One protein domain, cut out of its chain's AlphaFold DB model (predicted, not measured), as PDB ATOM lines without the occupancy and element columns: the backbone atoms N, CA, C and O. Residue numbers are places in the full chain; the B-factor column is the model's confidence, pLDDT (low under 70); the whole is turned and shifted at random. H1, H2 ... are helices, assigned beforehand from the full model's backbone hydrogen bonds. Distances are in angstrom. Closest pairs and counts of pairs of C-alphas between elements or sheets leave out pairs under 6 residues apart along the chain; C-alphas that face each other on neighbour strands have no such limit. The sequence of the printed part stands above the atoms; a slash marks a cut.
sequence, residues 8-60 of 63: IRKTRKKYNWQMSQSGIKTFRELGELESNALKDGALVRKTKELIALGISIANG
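Overview. This is residues 8 to 60 of the 63 residues of the protein "CMD domain-containing protein" of Deltaproteobacteria bacterium SG8_13 (UniProt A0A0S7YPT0). Three helices of equal length in residues follow one another end to end and make an open, somewhat twisted U. H2 is the base, and H1 and H3 are the two arms, which meet the base near its two ends and leave the space between them empty, with residues 8 to 15 of H1 and residues 53 to 60 sticking out at the tips. The printed part has 53 residues with three named helices, in the order H1, H2, H3, and no named strand; the class is all helix. The whole is loose, with a radius of gyration of the C-alphas of 13.2 A, and the C-alphas span 34 by 24 by 17 A.

Arrangement. From the first printed residue, H1, residues 8 to 21, is joined by a tight link of 3 residues to H2, residues 25 to 38. H1 and H2 only just touch, with 3 pairs of C-alphas within 8 A, and they touch only at the corner by their link. H1 touches H2 with residues 19 to 20 alone, and H2 touches H1 with residues 27 to 28 alone; the closest C-alphas of the two are those of Met 19 and Phe 27, 6.2 A apart. The two helices run opposite ways at a steep tilt of 52 degrees. A short link of 6 residues follows, and then H3, residues 45 to 58. H2 and H3 only just touch, with 3 pairs of C-alphas within 8 A, through residue 38 of H2 and residues 45 to 49 of H3. Their closest C-alphas are those of Leu 38 and Arg 45, 5.5 A apart. These two also run opposite ways, at a steep tilt of 64 degrees. H1 and H3 are apart. In H1, H2 and H3 every O i to N i+4 pair is within hydrogen-bond range.

Along the chain. H1 begins at C-alpha 8, at (223.966, 227.596, 284.509), and measures 20.1 A from first to last C-alpha. H2 measures 20.6 A from C-alpha 25, at (225.728, 204.112, 291.751), to C-alpha 38. H3 measures 20.0 A and ends at C-alpha 58, at (207.678, 221.905, 277.786).

Size, cuts and confidence. The two C-alphas farthest apart are those of Ser 22 and Ala 42, at 34.7 A, while the C-alphas of Ile 8 and Gly 60 are 14.5 A apart. Residues 8 to 15, 21 to 26 and 53 to 60 stand free. The printed part has no cut and no long link. The mean pLDDT of the printed part is 95.3, and no printed residue is under 70.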
ATOM      1  N   ILE A   8     224.648 228.886 284.557       90.75
ATOM      2  CA  ILE A   8     223.966 227.596 284.509       90.75
ATOM      3  C   ILE A   8     224.953 226.471 284.170       90.75
ATOM      4  O   ILE A   8     225.062 225.487 284.907       90.75
ATOM      5  N   ARG A   9     225.731 226.621 283.088       90.62
ATOM      6  CA  ARG A   9     226.707 225.611 282.647       90.62
ATOM      7  C   ARG A   9     227.763 225.339 283.711       90.62
ATOM      8  O   ARG A   9     228.074 224.177 283.984       90.62
ATOM      9  N   LYS A  10     228.291 226.391 284.344       94.56
ATOM     10  CA  LYS A  10     229.256 226.269 285.451       94.56
ATOM     11  C   LYS A  10     228.653 225.523 286.638       94.56
ATOM     12  O   LYS A  10     229.282 224.609 287.172       94.56
ATOM     13  N   THR A  11     227.426 225.873 287.007       93.69
ATOM     14  CA  THR A  11     226.693 225.259 288.120       93.69
ATOM     15  C   THR A  11     226.439 223.776 287.858       93.69
ATOM     16  O   THR A  11     226.794 222.932 288.684       93.69
ATOM     17  N   ARG A  12     225.937 223.431 286.668       92.19
ATOM     18  CA  ARG A  12     225.701 222.042 286.256       92.19
ATOM     19  C   ARG A  12     226.991 221.229 286.239       92.19
ATOM     20  O   ARG A  12     227.012 220.116 286.753       92.19
ATOM     21  N   LYS A  13     228.094 221.790 285.729       93.81
ATOM     22  CA  LYS A  13     229.409 221.125 285.749       93.81
ATOM     23  C   LYS A  13     229.870 220.818 287.177       93.81
ATOM     24  O   LYS A  13     230.319 219.703 287.435       93.81
ATOM     25  N   LYS A  14     229.734 221.778 288.101       96.06
ATOM     26  CA  LYS A  14     230.099 221.606 289.516       96.06
ATOM     27  C   LYS A  14     229.300 220.476 290.169       96.06
ATOM     28  O   LYS A  14     229.898 219.583 290.765       96.06
ATOM     29  N   TYR A  15     227.973 220.496 290.051       94.69
ATOM     30  CA  TYR A  15     227.129 219.499 290.712       94.69
ATOM     31  C   TYR A  15     227.204 218.124 290.048       94.69
ATOM     32  O   TYR A  15     227.263 217.130 290.763       94.69
ATOM     33  N   ASN A  16     227.318 218.039 288.719       92.81
ATOM     34  CA  ASN A  16     227.569 216.764 288.039       92.81
ATOM     35  C   ASN A  16     228.876 216.123 288.507       92.81
ATOM     36  O   ASN A  16     228.924 214.915 288.739       92.81
ATOM     37  N   TRP A  17     229.925 216.929 288.697       94.25
ATOM     38  CA  TRP A  17     231.172 216.438 289.266       94.25
ATOM     39  C   TRP A  17     230.963 215.898 290.688       94.25
ATOM     40  O   TRP A  17     231.331 214.757 290.953       94.25
ATOM     41  N   GLN A  18     230.293 216.645 291.570       95.50
ATOM     42  CA  GLN A  18     229.990 216.178 292.931       95.50
ATOM     43  C   GLN A  18     229.157 214.886 292.937       95.50
ATOM     44  O   GLN A  18     229.486 213.953 293.665       95.50
ATOM     45  N   MET A  19     228.131 214.794 292.084       94.31
ATOM     46  CA  MET A  19     227.316 213.585 291.923       94.31
ATOM     47  C   MET A  19     228.170 212.388 291.495       94.31
ATOM     48  O   MET A  19     228.047 211.316 292.088       94.31
ATOM     49  N   SER A  20     229.100 212.576 290.550       90.56
ATOM     50  CA  SER A  20     230.016 211.511 290.115       90.56
ATOM     51  C   SER A  20     230.945 211.005 291.227       90.56
ATOM     52  O   SER A  20     231.324 209.838 291.221       90.56
ATOM     53  N   GLN A  21     231.296 211.866 292.190       94.44
ATOM     54  CA  GLN A  21     232.189 211.543 293.311       94.44
ATOM     55  C   GLN A  21     231.446 211.015 294.550       94.44
ATOM     56  O   GLN A  21     232.080 210.571 295.500       94.44
ATOM     57  N   SER A  22     230.112 211.051 294.560       94.06
ATOM     58  CA  SER A  22     229.297 210.725 295.742       94.06
ATOM     59  C   SER A  22     229.309 209.245 296.155       94.06
ATOM     60  O   SER A  22     228.827 208.912 297.233       94.06
ATOM     61  N   GLY A  23     229.792 208.344 295.294       93.44
ATOM     62  CA  GLY A  23     229.689 206.892 295.491       93.44
ATOM     63  C   GLY A  23     228.289 206.313 295.234       93.44
ATOM     64  O   GLY A  23     228.122 205.095 295.260       93.44
ATOM     65  N   ILE A  24     227.283 207.147 294.932       96.19
ATOM     66  CA  ILE A  24     225.930 206.687 294.596       96.19
ATOM     67  C   ILE A  24     225.920 206.151 293.161       96.19
ATOM     68  O   ILE A  24     226.039 206.898 292.187       96.19
ATOM     69  N   LYS A  25     225.723 204.836 293.033       95.56
ATOM     70  CA  LYS A  25     225.728 204.112 291.751       95.56
ATOM     71  C   LYS A  25     224.729 204.681 290.736       95.56
ATOM     72  O   LYS A  25     225.053 204.791 289.557       95.56
ATOM     73  N   THR A  26     223.557 205.109 291.201       96.31
ATOM     74  CA  THR A  26     222.479 205.628 290.348       96.31
ATOM     75  C   THR A  26     222.897 206.850 289.531       96.31
ATOM     76  O   THR A  26     222.482 206.971 288.386       96.31
ATOM     77  N   PHE A  27     223.759 207.734 290.050       94.81
ATOM     78  CA  PHE A  27     224.231 208.884 289.264       94.81
ATOM     79  C   PHE A  27     225.122 208.467 288.095       94.81
ATOM     80  O   PHE A  27     225.067 209.076 287.027       94.81
ATOM     81  N   ARG A  28     225.918 207.409 288.272       90.81
ATOM     82  CA  ARG A  28     226.708 206.834 287.183       90.81
ATOM     83  C   ARG A  28     225.806 206.170 286.144       90.81
ATOM     84  O   ARG A  28     225.958 206.440 284.957       90.81
ATOM     85  N   GLU A  29     224.862 205.345 286.591       95.38
ATOM     86  CA  GLU A  29     223.908 204.655 285.711       95.38
ATOM     87  C   GLU A  29     223.049 205.648 284.915       95.38
ATOM     88  O   GLU A  29     222.807 205.439 283.728       95.38
ATOM     89  N   LEU A  30     222.658 206.769 285.529       93.62
ATOM     90  CA  LEU A  30     221.958 207.853 284.847       93.62
ATOM     91  C   LEU A  30     222.808 208.461 283.723       93.62
ATOM     92  O   LEU A  30     222.314 208.623 282.612       93.62
ATOM     93  N   GLY A  31     224.089 208.750 283.971       92.12
ATOM     94  CA  GLY A  31     224.982 209.277 282.932       92.12
ATOM     95  C   GLY A  31     225.191 208.302 281.766       92.12
ATOM     96  O   GLY A  31     225.235 208.710 280.604       92.12
ATOM     97  N   GLU A  32     225.269 207.001 282.056       95.12
ATOM     98  CA  GLU A  32     225.335 205.953 281.030       95.12
ATOM     99  C   GLU A  32     224.027 205.881 280.221       95.12
ATOM    100  O   GLU A  32     224.066 205.800 278.989       95.12
ATOM    101  N   LEU A  33     222.872 205.982 280.886       96.81
ATOM    102  CA  LEU A  33     221.556 206.035 280.248       96.81
ATOM    103  C   LEU A  33     221.418 207.251 279.320       96.81
ATOM    104  O   LEU A  33     221.045 207.081 278.159       96.81
ATOM    105  N   GLU A  34     221.752 208.455 279.796       94.75
ATOM    106  CA  GLU A  34     221.704 209.692 279.005       94.75
ATOM    107  C   GLU A  34     222.605 209.596 277.765       94.75
ATOM    108  O   GLU A  34     222.186 209.915 276.649       94.75
ATOM    109  N   SER A  35     223.832 209.088 277.940       95.56
ATOM    110  CA  SER A  35     224.766 208.872 276.833       95.56
ATOM    111  C   SER A  35     224.198 207.897 275.801       95.56
ATOM    112  O   SER A  35     224.240 208.175 274.602       95.56
ATOM    113  N   ASN A  36     223.630 206.774 276.250       97.81
ATOM    114  CA  ASN A  36     223.043 205.765 275.373       97.81
ATOM    115  C   ASN A  36     221.810 206.282 274.623       97.81
ATOM    116  O   ASN A  36     221.670 206.003 273.431       97.81
ATOM    117  N   ALA A  37     220.953 207.067 275.279       97.75
ATOM    118  CA  ALA A  37     219.760 207.636 274.662       97.75
ATOM    119  C   ALA A  37     220.107 208.514 273.447       97.75
ATOM    120  O   ALA A  37     219.417 208.446 272.427       97.75
ATOM    121  N   LEU A  38     221.206 209.272 273.521       97.75
ATOM    122  CA  LEU A  38     221.638 210.226 272.493       97.75
ATOM    123  C   LEU A  38     222.547 209.635 271.402       97.75
ATOM    124  O   LEU A  38     222.857 210.339 270.439       97.75
ATOM    125  N   LYS A  39     222.965 208.365 271.502       98.12
ATOM    126  CA  LYS A  39     223.742 207.692 270.440       98.12
ATOM    127  C   LYS A  39     222.970 207.651 269.122       98.12
ATOM    128  O   LYS A  39     221.741 207.563 269.124       98.12
ATOM    129  N   ASP A  40     223.686 207.671 268.002       98.31
ATOM    130  CA  ASP A  40     223.078 207.475 266.686       98.31
ATOM    131  C   ASP A  40     222.385 206.105 266.588       98.31
ATOM    132  O   ASP A  40     222.811 205.120 267.195       98.31
ATOM    133  N   GLY A  41     221.291 206.054 265.832       97.06
ATOM    134  CA  GLY A  41     220.511 204.845 265.569       97.06
ATOM    135  C   GLY A  41     219.479 205.122 264.480       97.06
ATOM    136  O   GLY A  41     219.788 205.795 263.502       97.06
ATOM    137  N   ALA A  42     218.228 204.690 264.675       98.38
ATOM    138  CA  ALA A  42     217.127 205.038 263.763       98.38
ATOM    139  C   ALA A  42     216.935 206.562 263.594       98.38
ATOM    140  O   ALA A  42     216.452 207.020 262.563       98.38
ATOM    141  N   LEU A  43     217.335 207.346 264.602       98.38
ATOM    142  CA  LEU A  43     217.449 208.798 264.532       98.38
ATOM    143  C   LEU A  43     218.909 209.196 264.733       98.38
ATOM    144  O   LEU A  43     219.564 208.699 265.655       98.38
ATOM    145  N   VAL A  44     219.382 210.141 263.921       98.50
ATOM    146  CA  VAL A  44     220.669 210.803 264.153       98.50
ATOM    147  C   VAL A  44     220.618 211.618 265.444       98.50
ATOM    148  O   VAL A  44     219.576 212.178 265.806       98.50
ATOM    149  N   ARG A  45     221.756 211.738 266.125       98.12
ATOM    150  CA  ARG A  45     221.896 212.427 267.408       98.12
ATOM    151  C   ARG A  45     221.308 213.830 267.385       98.12
ATOM    152  O   ARG A  45     220.577 214.190 268.299       98.12
ATOM    153  N   LYS A  46     221.547 214.600 266.318       98.00
ATOM    154  CA  LYS A  46     220.995 215.957 266.169       98.00
ATOM    155  C   LYS A  46     219.471 215.985 266.330       98.00
ATOM    156  O   LYS A  46     218.952 216.862 267.011       98.00
ATOM    157  N   THR A  47     218.760 215.025 265.741       98.69
ATOM    158  CA  THR A  47     217.300 214.927 265.861       98.69
ATOM    159  C   THR A  47     216.887 214.637 267.302       98.69
ATOM    160  O   THR A  47     215.951 215.249 267.805       98.69
ATOM    161  N   LYS A  48     217.617 213.762 267.999       98.50
ATOM    162  CA  LYS A  48     217.362 213.448 269.412       98.50
ATOM    163  C   LYS A  48     217.612 214.643 270.338       98.50
ATOM    164  O   LYS A  48     216.809 214.888 271.229       98.50
ATOM    165  N   GLU A  49     218.668 215.416 270.096       97.75
ATOM    166  CA  GLU A  49     218.976 216.641 270.853       97.75
ATOM    167  C   GLU A  49     217.888 217.715 270.650       97.75
ATOM    168  O   GLU A  49     217.502 218.397 271.597       97.75
ATOM    169  N   LEU A  50     217.326 217.835 269.437       98.12
ATOM    170  CA  LEU A  50     216.187 218.730 269.177       98.12
ATOM    171  C   LEU A  50     214.914 218.286 269.916       98.12
ATOM    172  O   LEU A  50     214.195 219.130 270.449       98.12
ATOM    173  N   ILE A  51     214.652 216.977 269.993       97.62
ATOM    174  CA  ILE A  51     213.550 216.428 270.800       97.62
ATOM    175  C   ILE A  51     213.775 216.741 272.284       97.62
ATOM    176  O   ILE A  51     212.859 217.221 272.952       97.62
ATOM    177  N   ALA A  52     214.992 216.524 272.794       96.06
ATOM    178  CA  ALA A  52     215.345 216.825 274.178       96.06
ATOM    179  C   ALA A  52     215.143 218.314 274.508       96.06
ATOM    180  O   ALA A  52     214.553 218.630 275.537       96.06
ATOM    181  N   LEU A  53     215.533 219.220 273.603       94.81
ATOM    182  CA  LEU A  53     215.278 220.655 273.745       94.81
ATOM    183  C   LEU A  53     213.776 220.970 273.837       94.81
ATOM    184  O   LEU A  53     213.366 221.746 274.699       94.81
ATOM    185  N   GLY A  54     212.949 220.351 272.988       96.56
ATOM    186  CA  GLY A  54     211.492 220.505 273.041       96.56
ATOM    187  C   GLY A  54     210.898 220.050 274.378       96.56
ATOM    188  O   GLY A  54     210.088 220.766 274.967       96.56
ATOM    189  N   ILE A  55     211.351 218.903 274.896       96.00
ATOM    190  CA  ILE A  55     210.949 218.381 276.213       96.00
ATOM    191  C   ILE A  55     211.372 219.339 277.334       96.00
ATOM    192  O   ILE A  55     210.573 219.636 278.220       96.00
ATOM    193  N   SER A  56     212.605 219.852 277.299       93.06
ATOM    194  CA  SER A  56     213.115 220.809 278.288       93.06
ATOM    195  C   SER A  56     212.256 222.072 278.369       93.06
ATOM    196  O   SER A  56     211.901 222.493 279.470       93.06
ATOM    197  N   ILE A  57     211.863 222.631 277.220       93.00
ATOM    198  CA  ILE A  57     210.974 223.800 277.155       93.00
ATOM    199  C   ILE A  57     209.590 223.460 277.723       93.00
ATOM    200  O   ILE A  57     209.085 224.197 278.565       93.00
ATOM    201  N   ALA A  58     208.998 222.332 277.314       96.75
ATOM    202  CA  ALA A  58     207.678 221.905 277.786       96.75
ATOM    203  C   ALA A  58     207.637 221.662 279.306       96.75
ATOM    204  O   ALA A  58     206.633 221.950 279.952       96.75
ATOM    205  N   ASN A  59     208.744 221.188 279.882       95.00
ATOM    206  CA  ASN A  59     208.886 220.948 281.318       95.00
ATOM    207  C   ASN A  59     209.305 222.194 282.118       95.00
ATOM    208  O   ASN A  59     209.500 222.099 283.329       95.00
ATOM    209  N   GLY A  60     209.502 223.349 281.473       89.31
ATOM    210  CA  GLY A  60     209.982 224.562 282.139       89.31
ATOM    211  C   GLY A  60     211.413 224.455 282.684       89.31
ATOM    212  O   GLY A  60     211.781 225.171 283.615       89.31
TER     213      GLY A  60